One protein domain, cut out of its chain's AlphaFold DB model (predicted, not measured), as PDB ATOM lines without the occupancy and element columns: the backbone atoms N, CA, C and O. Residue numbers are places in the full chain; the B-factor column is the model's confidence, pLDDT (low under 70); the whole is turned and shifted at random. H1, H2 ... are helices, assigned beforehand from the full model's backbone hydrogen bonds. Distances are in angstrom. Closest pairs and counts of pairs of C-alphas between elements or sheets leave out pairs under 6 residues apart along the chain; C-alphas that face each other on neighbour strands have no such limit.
ATOM      1  N   THR A 399      98.725 139.469 122.713       86.69
ATOM      2  CA  THR A 399      98.963 140.917 122.753       86.69
ATOM      3  C   THR A 399     100.191 141.235 123.606       86.69
ATOM      4  O   THR A 399     101.075 141.971 123.166       86.69
ATOM      5  N   LEU A 400     100.298 140.629 124.794       89.06
ATOM      6  CA  LEU A 400     101.472 140.769 125.655       89.06
ATOM      7  C   LEU A 400     102.742 140.239 124.973       89.06
ATOM      8  O   LEU A 400     103.774 140.912 124.973       89.06
ATOM      9  N   TYR A 401     102.661 139.071 124.333       89.12
ATOM     10  CA  TYR A 401     103.760 138.485 123.569       89.12
ATOM     11  C   TYR A 401     104.216 139.389 122.417       89.12
ATOM     12  O   TYR A 401     105.421 139.562 122.208       89.12
ATOM     13  N   MET A 402     103.279 140.021 121.700       85.44
ATOM     14  CA  MET A 402     103.602 140.999 120.662       85.44
ATOM     15  C   MET A 402     104.332 142.204 121.237       85.44
ATOM     16  O   MET A 402     105.350 142.598 120.676       85.44
ATOM     17  N   ILE A 403     103.845 142.776 122.345       87.94
ATOM     18  CA  ILE A 403     104.491 143.921 123.002       87.94
ATOM     19  C   ILE A 403     105.929 143.555 123.392       87.94
ATOM     20  O   ILE A 403     106.852 144.303 123.068       87.94
ATOM     21  N   LEU A 404     106.139 142.386 124.008       87.50
ATOM     22  CA  LEU A 404     107.468 141.891 124.384       87.50
ATOM     23  C   LEU A 404     108.382 141.666 123.174       87.50
ATOM     24  O   LEU A 404     109.576 141.944 123.243       87.50
ATOM     25  N   SER A 405     107.817 141.217 122.053       82.38
ATOM     26  CA  SER A 405     108.546 140.949 120.810       82.38
ATOM     27  C   SER A 405     108.873 142.210 119.989       82.38
ATOM     28  O   SER A 405     109.530 142.099 118.949       82.38
ATOM     29  N   ARG A 406     108.436 143.409 120.413       77.38
ATOM     30  CA  ARG A 406     108.765 144.680 119.736       77.38
ATOM     31  C   ARG A 406     110.233 145.062 119.940       77.38
ATOM     32  O   ARG A 406     110.780 144.936 121.035       77.38
ATOM     33  N   ALA A 407     110.837 145.608 118.882       63.41
ATOM     34  CA  ALA A 407     112.252 145.983 118.856       63.41
ATOM     35  C   ALA A 407     112.583 147.249 119.676       63.41
ATOM     36  O   ALA A 407     113.631 147.297 120.314       63.41
ATOM     37  N   ASP A 408     111.703 148.257 119.695       79.88
ATOM     38  CA  ASP A 408     111.926 149.507 120.438       79.88
ATOM     39  C   ASP A 408     111.617 149.334 121.933       79.88
ATOM     40  O   ASP A 408     110.470 149.095 122.318       79.88
ATOM     41  N   ALA A 409     112.649 149.472 122.770       80.12
ATOM     42  CA  ALA A 409     112.558 149.317 124.218       80.12
ATOM     43  C   ALA A 409     111.684 150.387 124.888       80.12
ATOM     44  O   ALA A 409     110.906 150.057 125.779       80.12
ATOM     45  N   SER A 410     111.759 151.640 124.431       82.25
ATOM     46  CA  SER A 410     111.028 152.755 125.046       82.25
ATOM     47  C   SER A 410     109.519 152.645 124.801       82.25
ATOM     48  O   SER A 410     108.709 152.733 125.725       82.25
ATOM     49  N   CYS A 411     109.139 152.351 123.555       84.56
ATOM     50  CA  CYS A 411     107.762 152.075 123.171       84.56
ATOM     51  C   CYS A 411     107.229 150.808 123.852       84.56
ATOM     52  O   CYS A 411     106.078 150.789 124.291       84.56
ATOM     53  N   ARG A 412     108.057 149.758 123.963       87.62
ATOM     54  CA  ARG A 412     107.694 148.511 124.646       87.62
ATOM     55  C   ARG A 412     107.344 148.761 126.107       87.62
ATOM     56  O   ARG A 412     106.271 148.339 126.523       87.62
ATOM     57  N   ASP A 413     108.183 149.468 126.854       86.69
ATOM     58  CA  ASP A 413     107.940 149.712 128.279       86.69
ATOM     59  C   ASP A 413     106.667 150.546 128.498       86.69
ATOM     60  O   ASP A 413     105.791 150.137 129.256       86.69
ATOM     61  N   GLY A 414     106.457 151.612 127.715       87.81
ATOM     62  CA  GLY A 414     105.215 152.393 127.787       87.81
ATOM     63  C   GLY A 414     103.950 151.636 127.338       87.81
ATOM     64  O   GLY A 414     102.831 152.012 127.695       87.81
ATOM     65  N   LEU A 415     104.075 150.581 126.525       87.88
ATOM     66  CA  LEU A 415     102.962 149.681 126.193       87.88
ATOM     67  C   LEU A 415     102.713 148.652 127.300       87.88
ATOM     68  O   LEU A 415     101.554 148.373 127.599       87.88
ATOM     69  N   LEU A 416     103.771 148.123 127.918       88.62
ATOM     70  CA  LEU A 416     103.667 147.208 129.055       88.62
ATOM     71  C   LEU A 416     103.013 147.889 130.256       88.62
ATOM     72  O   LEU A 416     102.120 147.295 130.848       88.62
ATOM     73  N   ASP A 417     103.373 149.137 130.562       85.62
ATOM     74  CA  ASP A 417     102.763 149.894 131.663       85.62
ATOM     75  C   ASP A 417     101.261 150.111 131.435       85.62
ATOM     76  O   ASP A 417     100.448 149.923 132.339       85.62
ATOM     77  N   ARG A 418     100.866 150.431 130.195       85.31
ATOM     78  CA  ARG A 418      99.447 150.546 129.816       85.31
ATOM     79  C   ARG A 418      98.721 149.211 129.918       85.31
ATOM     80  O   ARG A 418      97.600 149.167 130.412       85.31
ATOM     81  N   PHE A 419      99.348 148.128 129.470       85.44
ATOM     82  CA  PHE A 419      98.767 146.791 129.547       85.44
ATOM     83  C   PHE A 419      98.608 146.327 131.004       85.44
ATOM     84  O   PHE A 419      97.554 145.812 131.375       85.44
ATOM     85  N   ALA A 420      99.615 146.573 131.845       82.19
ATOM     86  CA  ALA A 420      99.594 146.276 133.273       82.19
ATOM     87  C   ALA A 420      98.570 147.130 134.038       82.19
ATOM     88  O   ALA A 420      97.980 146.638 134.990       82.19
ATOM     89  N   ALA A 421      98.316 148.372 133.610       80.88
ATOM     90  CA  ALA A 421      97.279 149.218 134.202       80.88
ATOM     91  C   ALA A 421      95.856 148.711 133.916       80.88
ATOM     92  O   ALA A 421      94.959 148.915 134.729       80.88
ATOM     93  N   VAL A 422      95.647 148.055 132.769       76.69
ATOM     94  CA  VAL A 422      94.345 147.483 132.401       76.69
ATOM     95  C   VAL A 422      94.143 146.109 133.041       76.69
ATOM     96  O   VAL A 422      93.015 145.770 133.370       76.69
ATOM     97  N   CYS A 423      95.202 145.316 133.233       78.38
ATOM     98  CA  CYS A 423      95.103 143.951 133.757       78.38
ATOM     99  C   CYS A 423      95.175 143.867 135.285       78.38
ATOM    100  O   CYS A 423      95.957 144.561 135.927       78.38
ATOM    101  N   HIS A 424      94.461 142.904 135.875       82.44
ATOM    102  CA  HIS A 424      94.704 142.537 137.267       82.44
ATOM    103  C   HIS A 424      96.148 142.004 137.431       82.44
ATOM    104  O   HIS A 424      96.575 141.177 136.614       82.44
ATOM    105  N   PRO A 425      96.903 142.386 138.484       84.56
ATOM    106  CA  PRO A 425      98.312 142.002 138.640       84.56
ATOM    107  C   PRO A 425      98.565 140.488 138.597       84.56
ATOM    108  O   PRO A 425      99.526 140.037 137.977       84.56
ATOM    109  N   ALA A 426      97.673 139.693 139.196       86.88
ATOM    110  CA  ALA A 426      97.757 138.231 139.153       86.88
ATOM    111  C   ALA A 426      97.561 137.665 137.732       86.88
ATOM    112  O   ALA A 426      98.236 136.717 137.340       86.88
ATOM    113  N   ASP A 427      96.667 138.248 136.929       88.12
ATOM    114  CA  ASP A 427      96.426 137.787 135.556       88.12
ATOM    115  C   ASP A 427      97.563 138.203 134.622       88.12
ATOM    116  O   ASP A 427      97.964 137.423 133.757       88.12
ATOM    117  N   TYR A 428      98.134 139.389 134.846       89.38
ATOM    118  CA  TYR A 428      99.361 139.831 134.193       89.38
ATOM    119  C   TYR A 428     100.535 138.888 134.503       89.38
ATOM    120  O   TYR A 428     101.207 138.421 133.582       89.38
ATOM    121  N   GLY A 429     100.725 138.524 135.777       91.00
ATOM    122  CA  GLY A 429     101.724 137.540 136.204       91.00
ATOM    123  C   GLY A 429     101.519 136.161 135.570       91.00
ATOM    124  O   GLY A 429     102.475 135.565 135.078       91.00
ATOM    125  N   ALA A 430     100.274 135.678 135.497       92.25
ATOM    126  CA  ALA A 430      99.942 134.404 134.853       92.25
ATOM    127  C   ALA A 430     100.260 134.402 133.344       92.25
ATOM    128  O   ALA A 430     100.781 133.419 132.824       92.25
ATOM    129  N   MET A 431      99.984 135.505 132.636       92.38
ATOM    130  CA  MET A 431     100.301 135.635 131.207       92.38
ATOM    131  C   MET A 431     101.803 135.729 130.948       92.38
ATOM    132  O   MET A 431     102.308 135.094 130.023       92.38
ATOM    133  N   LEU A 432     102.533 136.481 131.775       93.06
ATOM    134  CA  LEU A 432     103.993 136.513 131.710       93.06
ATOM    135  C   LEU A 432     104.589 135.122 131.954       93.06
ATOM    136  O   LEU A 432     105.511 134.732 131.242       93.06
ATOM    137  N   LEU A 433     104.049 134.361 132.914       93.75
ATOM    138  CA  LEU A 433     104.461 132.982 133.181       93.75
ATOM    139  C   LEU A 433     104.210 132.077 131.974       93.75
ATOM    140  O   LEU A 433     105.126 131.379 131.550       93.75
ATOM    141  N   GLN A 434     103.017 132.149 131.379       92.62
ATOM    142  CA  GLN A 434     102.661 131.392 130.177       92.62
ATOM    143  C   GLN A 434     103.640 131.651 129.017       92.62
ATOM    144  O   GLN A 434     104.040 130.715 128.322       92.62
ATOM    145  N   ILE A 435     104.068 132.905 128.831       92.00
ATOM    146  CA  ILE A 435     105.078 133.266 127.827       92.00
ATOM    147  C   ILE A 435     106.458 132.748 128.233       92.00
ATOM    148  O   ILE A 435     107.131 132.160 127.396       92.00
ATOM    149  N   ALA A 436     106.880 132.934 129.487       91.94
ATOM    150  CA  ALA A 436     108.212 132.562 129.971       91.94
ATOM    151  C   ALA A 436     108.505 131.059 129.842       91.94
ATOM    152  O   ALA A 436     109.617 130.695 129.473       91.94
ATOM    153  N   ILE A 437     107.511 130.199 130.083       90.81
ATOM    154  CA  ILE A 437     107.641 128.738 129.925       90.81
ATOM    155  C   ILE A 437     107.468 128.267 128.469       90.81
ATOM    156  O   ILE A 437     107.521 127.070 128.192       90.81
ATOM    157  N   GLY A 438     107.202 129.182 127.529       86.62
ATOM    158  CA  GLY A 438     106.970 128.852 126.123       86.62
ATOM    159  C   GLY A 438     105.663 128.097 125.864       86.62
ATOM    160  O   GLY A 438     105.585 127.313 124.923       86.62
ATOM    161  N   ALA A 439     104.628 128.291 126.686       84.94
ATOM    162  CA  ALA A 439     103.316 127.644 126.547       84.94
ATOM    163  C   ALA A 439     102.269 128.586 125.919       84.94
ATOM    164  O   ALA A 439     101.134 128.689 126.389       84.94
ATOM    165  N   LEU A 440     102.648 129.313 124.857       81.94
ATOM    166  CA  LEU A 440     101.730 130.240 124.180       81.94
ATOM    167  C   LEU A 440     100.572 129.500 123.484       81.94
ATOM    168  O   LEU A 440      99.434 129.971 123.515       81.94
ATOM    169  N   HIS A 441     100.859 128.330 122.902       75.38
ATOM    170  CA  HIS A 441      99.879 127.449 122.259       75.38
ATOM    171  C   HIS A 441     100.018 126.018 122.765       75.38
ATOM    172  O   HIS A 441     101.130 125.533 122.994       75.38
ATOM    173  N   MET A 442      98.886 125.325 122.870       64.62
ATOM    174  CA  MET A 442      98.852 123.882 123.079       64.62
ATOM    175  C   MET A 442      99.439 123.181 121.865       64.62
ATOM    176  O   MET A 442      98.938 123.386 120.767       64.62
ATOM    177  N   ASN A 443     100.519 122.417 122.080       51.06
ATOM    178  CA  ASN A 443     101.238 121.583 121.110       51.06
ATOM    179  C   ASN A 443     100.689 121.657 119.672       51.06
ATOM    180  O   ASN A 443      99.735 120.962 119.328       51.06
ATOM    181  N   ALA A 444     101.366 122.432 118.819       39.53
ATOM    182  CA  ALA A 444     101.062 122.616 117.394       39.53
ATOM    183  C   ALA A 444     100.954 121.306 116.571       39.53
ATOM    184  O   ALA A 444     100.567 121.330 115.410       39.53
ATOM    185  N   ALA A 445     101.284 120.152 117.162       36.28
ATOM    186  CA  ALA A 445     101.217 118.839 116.532       36.28
ATOM    187  C   ALA A 445      99.787 118.301 116.322       36.28
ATOM    188  O   ALA A 445      99.608 117.445 115.466       36.28
ATOM    189  N   GLN A 446      98.772 118.770 117.059       40.25
ATOM    190  CA  GLN A 446      97.379 118.319 116.848       40.25
ATOM    191  C   GLN A 446      96.609 119.150 115.809       40.25
ATOM    192  O   GLN A 446      95.551 118.726 115.356       40.25
ATOM    193  N   TYR A 447      97.169 120.278 115.373       42.28
ATOM    194  CA  TYR A 447      96.656 121.096 114.277       42.28
ATOM    195  C   TYR A 447      97.668 121.079 113.125       42.28
ATOM    196  O   TYR A 447      98.260 122.093 112.769       42.28
ATOM    197  N   GLU A 448      97.891 119.907 112.519       38.03
ATOM    198  CA  GLU A 448      98.793 119.778 111.359       38.03
ATOM    199  C   GLU A 448      98.350 120.594 110.129       38.03
ATOM    200  O   GLU A 448      99.155 120.790 109.217       38.03
ATOM    201  N   GLY A 449      97.136 121.161 110.135       41.47
ATOM    202  CA  GLY A 449      96.714 122.188 109.176       41.47
ATOM    203  C   GLY A 449      97.597 123.449 109.173       41.47
ATOM    204  O   GLY A 449      97.533 124.228 108.227       41.47
ATOM    205  N   ASP A 450      98.460 123.632 110.181       42.94
ATOM    206  CA  ASP A 450      99.387 124.766 110.281       42.94
ATOM    207  C   ASP A 450     100.696 124.599 109.482       42.94
ATOM    208  O   ASP A 450     101.439 125.572 109.310       42.94
ATOM    209  N   LYS A 451     100.993 123.410 108.926       41.56
ATOM    210  CA  LYS A 451     102.210 123.207 108.109       41.56
ATOM    211  C   LYS A 451     102.212 124.072 106.843       41.56
ATOM    212  O   LYS A 451     103.269 124.551 106.424       41.56
ATOM    213  N   ALA A 452     101.045 124.339 106.272       42.19
ATOM    214  CA  ALA A 452     100.922 124.999 104.985       42.19
ATOM    215  C   ALA A 452     101.199 126.514 105.017       42.19
ATOM    216  O   ALA A 452     101.887 127.043 104.135       42.19
ATOM    217  N   PHE A 453     100.792 127.193 106.096       46.62
ATOM    218  CA  PHE A 453     100.972 128.642 106.283       46.62
ATOM    219  C   PHE A 453     102.435 129.059 106.486       46.62
ATOM    220  O   PHE A 453     102.789 130.225 106.316       46.62
ATOM    221  N   SER A 454     103.318 128.104 106.791       41.88
ATOM    222  CA  SER A 454     104.766 128.337 106.807       41.88
ATOM    223  C   SER A 454     105.378 128.414 105.398       41.88
ATOM    224  O   SER A 454     106.417 129.053 105.216       41.88
ATOM    225  N   SER A 455     104.729 127.806 104.394       38.81
ATOM    226  CA  SER A 455     105.307 127.552 103.065       38.81
ATOM    227  C   SER A 455     104.815 128.484 101.947       38.81
ATOM    228  O   SER A 455     105.548 128.694 100.980       38.81
ATOM    229  N   ALA A 471     105.961 138.376 109.670       67.25
ATOM    230  CA  ALA A 471     106.970 137.789 110.553       67.25
ATOM    231  C   ALA A 471     106.508 137.771 112.020       67.25
ATOM    232  O   ALA A 471     106.827 136.836 112.758       67.25
ATOM    233  N   LEU A 472     105.731 138.776 112.437       68.44
ATOM    234  CA  LEU A 472     105.082 138.794 113.749       68.44
ATOM    235  C   LEU A 472     103.988 137.724 113.846       68.44
ATOM    236  O   LEU A 472     103.986 136.967 114.814       68.44
ATOM    237  N   GLY A 473     103.132 137.591 112.830       69.06
ATOM    238  CA  GLY A 473     102.120 136.531 112.755       69.06
ATOM    239  C   GLY A 473     102.730 135.128 112.828       69.06
ATOM    240  O   GLY A 473     102.287 134.302 113.624       69.06
ATOM    241  N   LYS A 474     103.826 134.886 112.094       69.75
ATOM    242  CA  LYS A 474     104.616 133.642 112.178       69.75
ATOM    243  C   LYS A 474     105.184 133.410 113.577       69.75
ATOM    244  O   LYS A 474     105.152 132.284 114.062       69.75
ATOM    245  N   GLY A 475     105.685 134.460 114.229       71.56
ATOM    246  CA  GLY A 475     106.216 134.389 115.591       71.56
ATOM    247  C   GLY A 475     105.153 134.108 116.654       71.56
ATOM    248  O   GLY A 475     105.463 133.467 117.657       71.56
ATOM    249  N   ILE A 476     103.915 134.570 116.449       76.75
ATOM    250  CA  ILE A 476     102.778 134.219 117.306       76.75
ATOM    251  C   ILE A 476     102.429 132.761 117.068       76.75
ATOM    252  O   ILE A 476     102.447 132.003 118.024       76.75
ATOM    253  N   LEU A 477     102.193 132.342 115.821       72.19
ATOM    254  CA  LEU A 477     101.827 130.959 115.488       72.19
ATOM    255  C   LEU A 477     102.862 129.932 115.962       72.19
ATOM    256  O   LEU A 477     102.490 128.881 116.474       72.19
ATOM    257  N   SER A 478     104.157 130.238 115.842       69.81
ATOM    258  CA  SER A 478     105.215 129.342 116.314       69.81
ATOM    259  C   SER A 478     105.317 129.282 117.839       69.81
ATOM    260  O   SER A 478     105.849 128.306 118.366       69.81
ATOM    261  N   GLY A 479     104.861 130.321 118.550       69.25
ATOM    262  CA  GLY A 479     104.889 130.425 120.013       69.25
ATOM    263  C   GLY A 479     106.281 130.398 120.658       69.25
ATOM    264  O   GLY A 479     106.384 130.431 121.882       69.25
ATOM    265  N   ASN A 480     107.347 130.362 119.855       68.75
ATOM    266  CA  ASN A 480     108.713 130.088 120.290       68.75
ATOM    267  C   ASN A 480     109.640 131.247 119.908       68.75
ATOM    268  O   ASN A 480     110.313 131.222 118.878       68.75
ATOM    269  N   SER A 481     109.681 132.272 120.761       79.12
ATOM    270  CA  SER A 481     110.660 133.363 120.696       79.12
ATOM    271  C   SER A 481     111.479 133.386 121.980       79.12
ATOM    272  O   SER A 481     110.962 133.732 123.044       79.12
ATOM    273  N   ALA A 482     112.766 133.046 121.872       82.00
ATOM    274  CA  ALA A 482     113.693 133.060 123.002       82.00
ATOM    275  C   ALA A 482     113.814 134.463 123.627       82.00
ATOM    276  O   ALA A 482     113.884 134.594 124.848       82.00
ATOM    277  N   ASP A 483     113.763 135.517 122.805       83.56
ATOM    278  CA  ASP A 483     113.812 136.906 123.275       83.56
ATOM    279  C   ASP A 483     112.584 137.259 124.124       83.56
ATOM    280  O   ASP A 483     112.713 137.838 125.204       83.56
ATOM    281  N   ALA A 484     111.387 136.873 123.667       85.44
ATOM    282  CA  ALA A 484     110.144 137.143 124.386       85.44
ATOM    283  C   ALA A 484     110.067 136.345 125.697       85.44
ATOM    284  O   ALA A 484     109.682 136.903 126.723       85.44
ATOM    285  N   GLN A 485     110.495 135.075 125.684       89.62
ATOM    286  CA  GLN A 485     110.601 134.229 126.879       89.62
ATOM    287  C   GLN A 485     111.563 134.833 127.909       89.62
ATOM    288  O   GLN A 485     111.218 134.962 129.085       89.62
ATOM    289  N   ARG A 486     112.744 135.281 127.463       89.94
ATOM    290  CA  ARG A 486     113.743 135.925 128.323       89.94
ATOM    291  C   ARG A 486     113.210 137.215 128.949       89.94
ATOM    292  O   ARG A 486     113.358 137.402 130.156       89.94
ATOM    293  N   LEU A 487     112.597 138.095 128.154       89.50
ATOM    294  CA  LEU A 487     112.029 139.359 128.641       89.50
ATOM    295  C   LEU A 487     110.854 139.122 129.600       89.50
ATOM    296  O   LEU A 487     110.755 139.800 130.622       89.50
ATOM    297  N   ALA A 488     109.997 138.137 129.317       90.81
ATOM    298  CA  ALA A 488     108.927 137.740 130.225       90.81
ATOM    299  C   ALA A 488     109.489 137.245 131.567       90.81
ATOM    300  O   ALA A 488     109.064 137.719 132.619       90.81
ATOM    301  N   ALA A 489     110.498 136.366 131.545       90.19
ATOM    302  CA  ALA A 489     111.158 135.868 132.751       90.19
ATOM    303  C   ALA A 489     111.847 136.987 133.555       90.19
ATOM    304  O   ALA A 489     111.802 136.991 134.785       90.19
ATOM    305  N   GLU A 490     112.454 137.971 132.885       90.12
ATOM    306  CA  GLU A 490     113.032 139.152 133.533       90.12
ATOM    307  C   GLU A 490     111.971 139.991 134.255       90.12
ATOM    308  O   GLU A 490     112.154 140.348 135.421       90.12
ATOM    309  N   ARG A 491     110.827 140.232 133.606       88.62
ATOM    310  CA  ARG A 491     109.710 140.967 134.208       88.62
ATOM    311  C   ARG A 491     109.047 140.193 135.347       88.62
ATOM    312  O   ARG A 491     108.722 140.805 136.363       88.62
ATOM    313  N   LEU A 492     108.928 138.869 135.249       88.56
ATOM    314  CA  LEU A 492     108.461 138.035 136.361       88.56
ATOM    315  C   LEU A 492     109.356 138.169 137.591       88.56
ATOM    316  O   LEU A 492     108.830 138.344 138.683       88.56
ATOM    317  N   ARG A 493     110.686 138.176 137.417       86.00
ATOM    318  CA  ARG A 493     111.632 138.403 138.527       86.00
ATOM    319  C   ARG A 493     111.408 139.758 139.197       86.00
ATOM    320  O   ARG A 493     111.406 139.844 140.418       86.00
ATOM    321  N   SER A 494     111.159 140.812 138.416       83.88
ATOM    322  CA  SER A 494     110.833 142.132 138.984       83.88
ATOM    323  C   SER A 494     109.485 142.167 139.722       83.88
ATOM    324  O   SER A 494     109.279 143.009 140.592       83.88
ATOM    325  N   ALA A 495     108.586 141.228 139.413       80.75
ATOM    326  CA  ALA A 495     107.253 141.108 139.990       80.75
ATOM    327  C   ALA A 495     107.180 140.137 141.189       80.75
ATOM    328  O   ALA A 495     106.083 139.763 141.598       80.75
ATOM    329  N   GLU A 496     108.319 139.720 141.759       80.75
ATOM    330  CA  GLU A 496     108.390 138.855 142.952       80.75
ATOM    331  C   GLU A 496     108.259 139.632 144.281       80.75
ATOM    332  O   GLU A 496     108.206 139.021 145.350       80.75
TER     333      GLU A 496
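This is residues 399 to 455 and 471 to 496 of the 877 residues of the protein "Nuclear pore complex protein Nup155" of Strigomonas culicis (UniProt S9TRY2). A short helix, H1, sits in the middle of a small cluster of helices, between H2 on one side and the short H4 on the other, while H3 and H5 lie side by side over a third side of it. From the end of H3 a long stretch with no named element, residues 437 to 455, runs to the far end of the longest axis. The printed part has 83 residues with five named helices, in the order H1, H2, H3, H4, H5, and no named strand; the class is all helix. It is compact, with a radius of gyration of the C-alphas of 13.6 A, and elongated, spanning 38 by 25 by 21 A.

The longest helix is H2, residues 409 to 422. It touches H1, residues 399 to 404, with the C-alphas of Arg 412 and Ile 403 closest at 5.8 A; the two form a helical hairpin, running opposite ways at a shallow tilt of 33 degrees, only just short of steep. H1 is the hub, touching four other helices. It is about perpendicular, at 89 degrees, to H5, residues 482 to 494, which touches it with residues 484 to 488 alone; the closest C-alphas are those of Leu 404 and Ala 484, 5.5 A apart. H1 only just touches H3, residues 425 to 436, with 3 pairs of C-alphas within 8 A; H3 does so with residues 431 to 435 alone, and the closest C-alphas are those of Tyr 401 and Ile 435 at 6.9 A. H1 also only just touches H4, residues 471 to 478, with 3 such pairs, the closest being the C-alphas of Met 402 and Leu 472 at 7.4 A. H3 and H5 touch with 17 pairs within 8 A, opposite ways at a shallow tilt of 34 degrees, only just short of steep; the C-alphas of Ala 436 and Gln 485 are closest at 4.2 A. H2 is apart from H4 and H5. Every O i to N i+4 pair is within hydrogen-bond range in H1, H3, H4 and H5; in H2, 9 of 10 are.

H2 is 20.1 A long from first to last C-alpha, H5 18.6 A and H3 16.2 A. H1 begins at C-alpha 399 at (98.963, 140.917, 122.753), and H5 ends at C-alpha 494 at (110.833, 142.132, 138.984).

The C-alphas farthest apart are those of Ser 455 and Glu 496, 41.6 A. Residues 456 to 470 are not printed, and C-alphas 455 and 471 are 12.8 A apart across this cut. The links printed whole are tight. Mean pLDDT of the printed part is 76.7; it is under 70 at residue 407 and residues 442 to 455, 471 to 474 and 478 to 480.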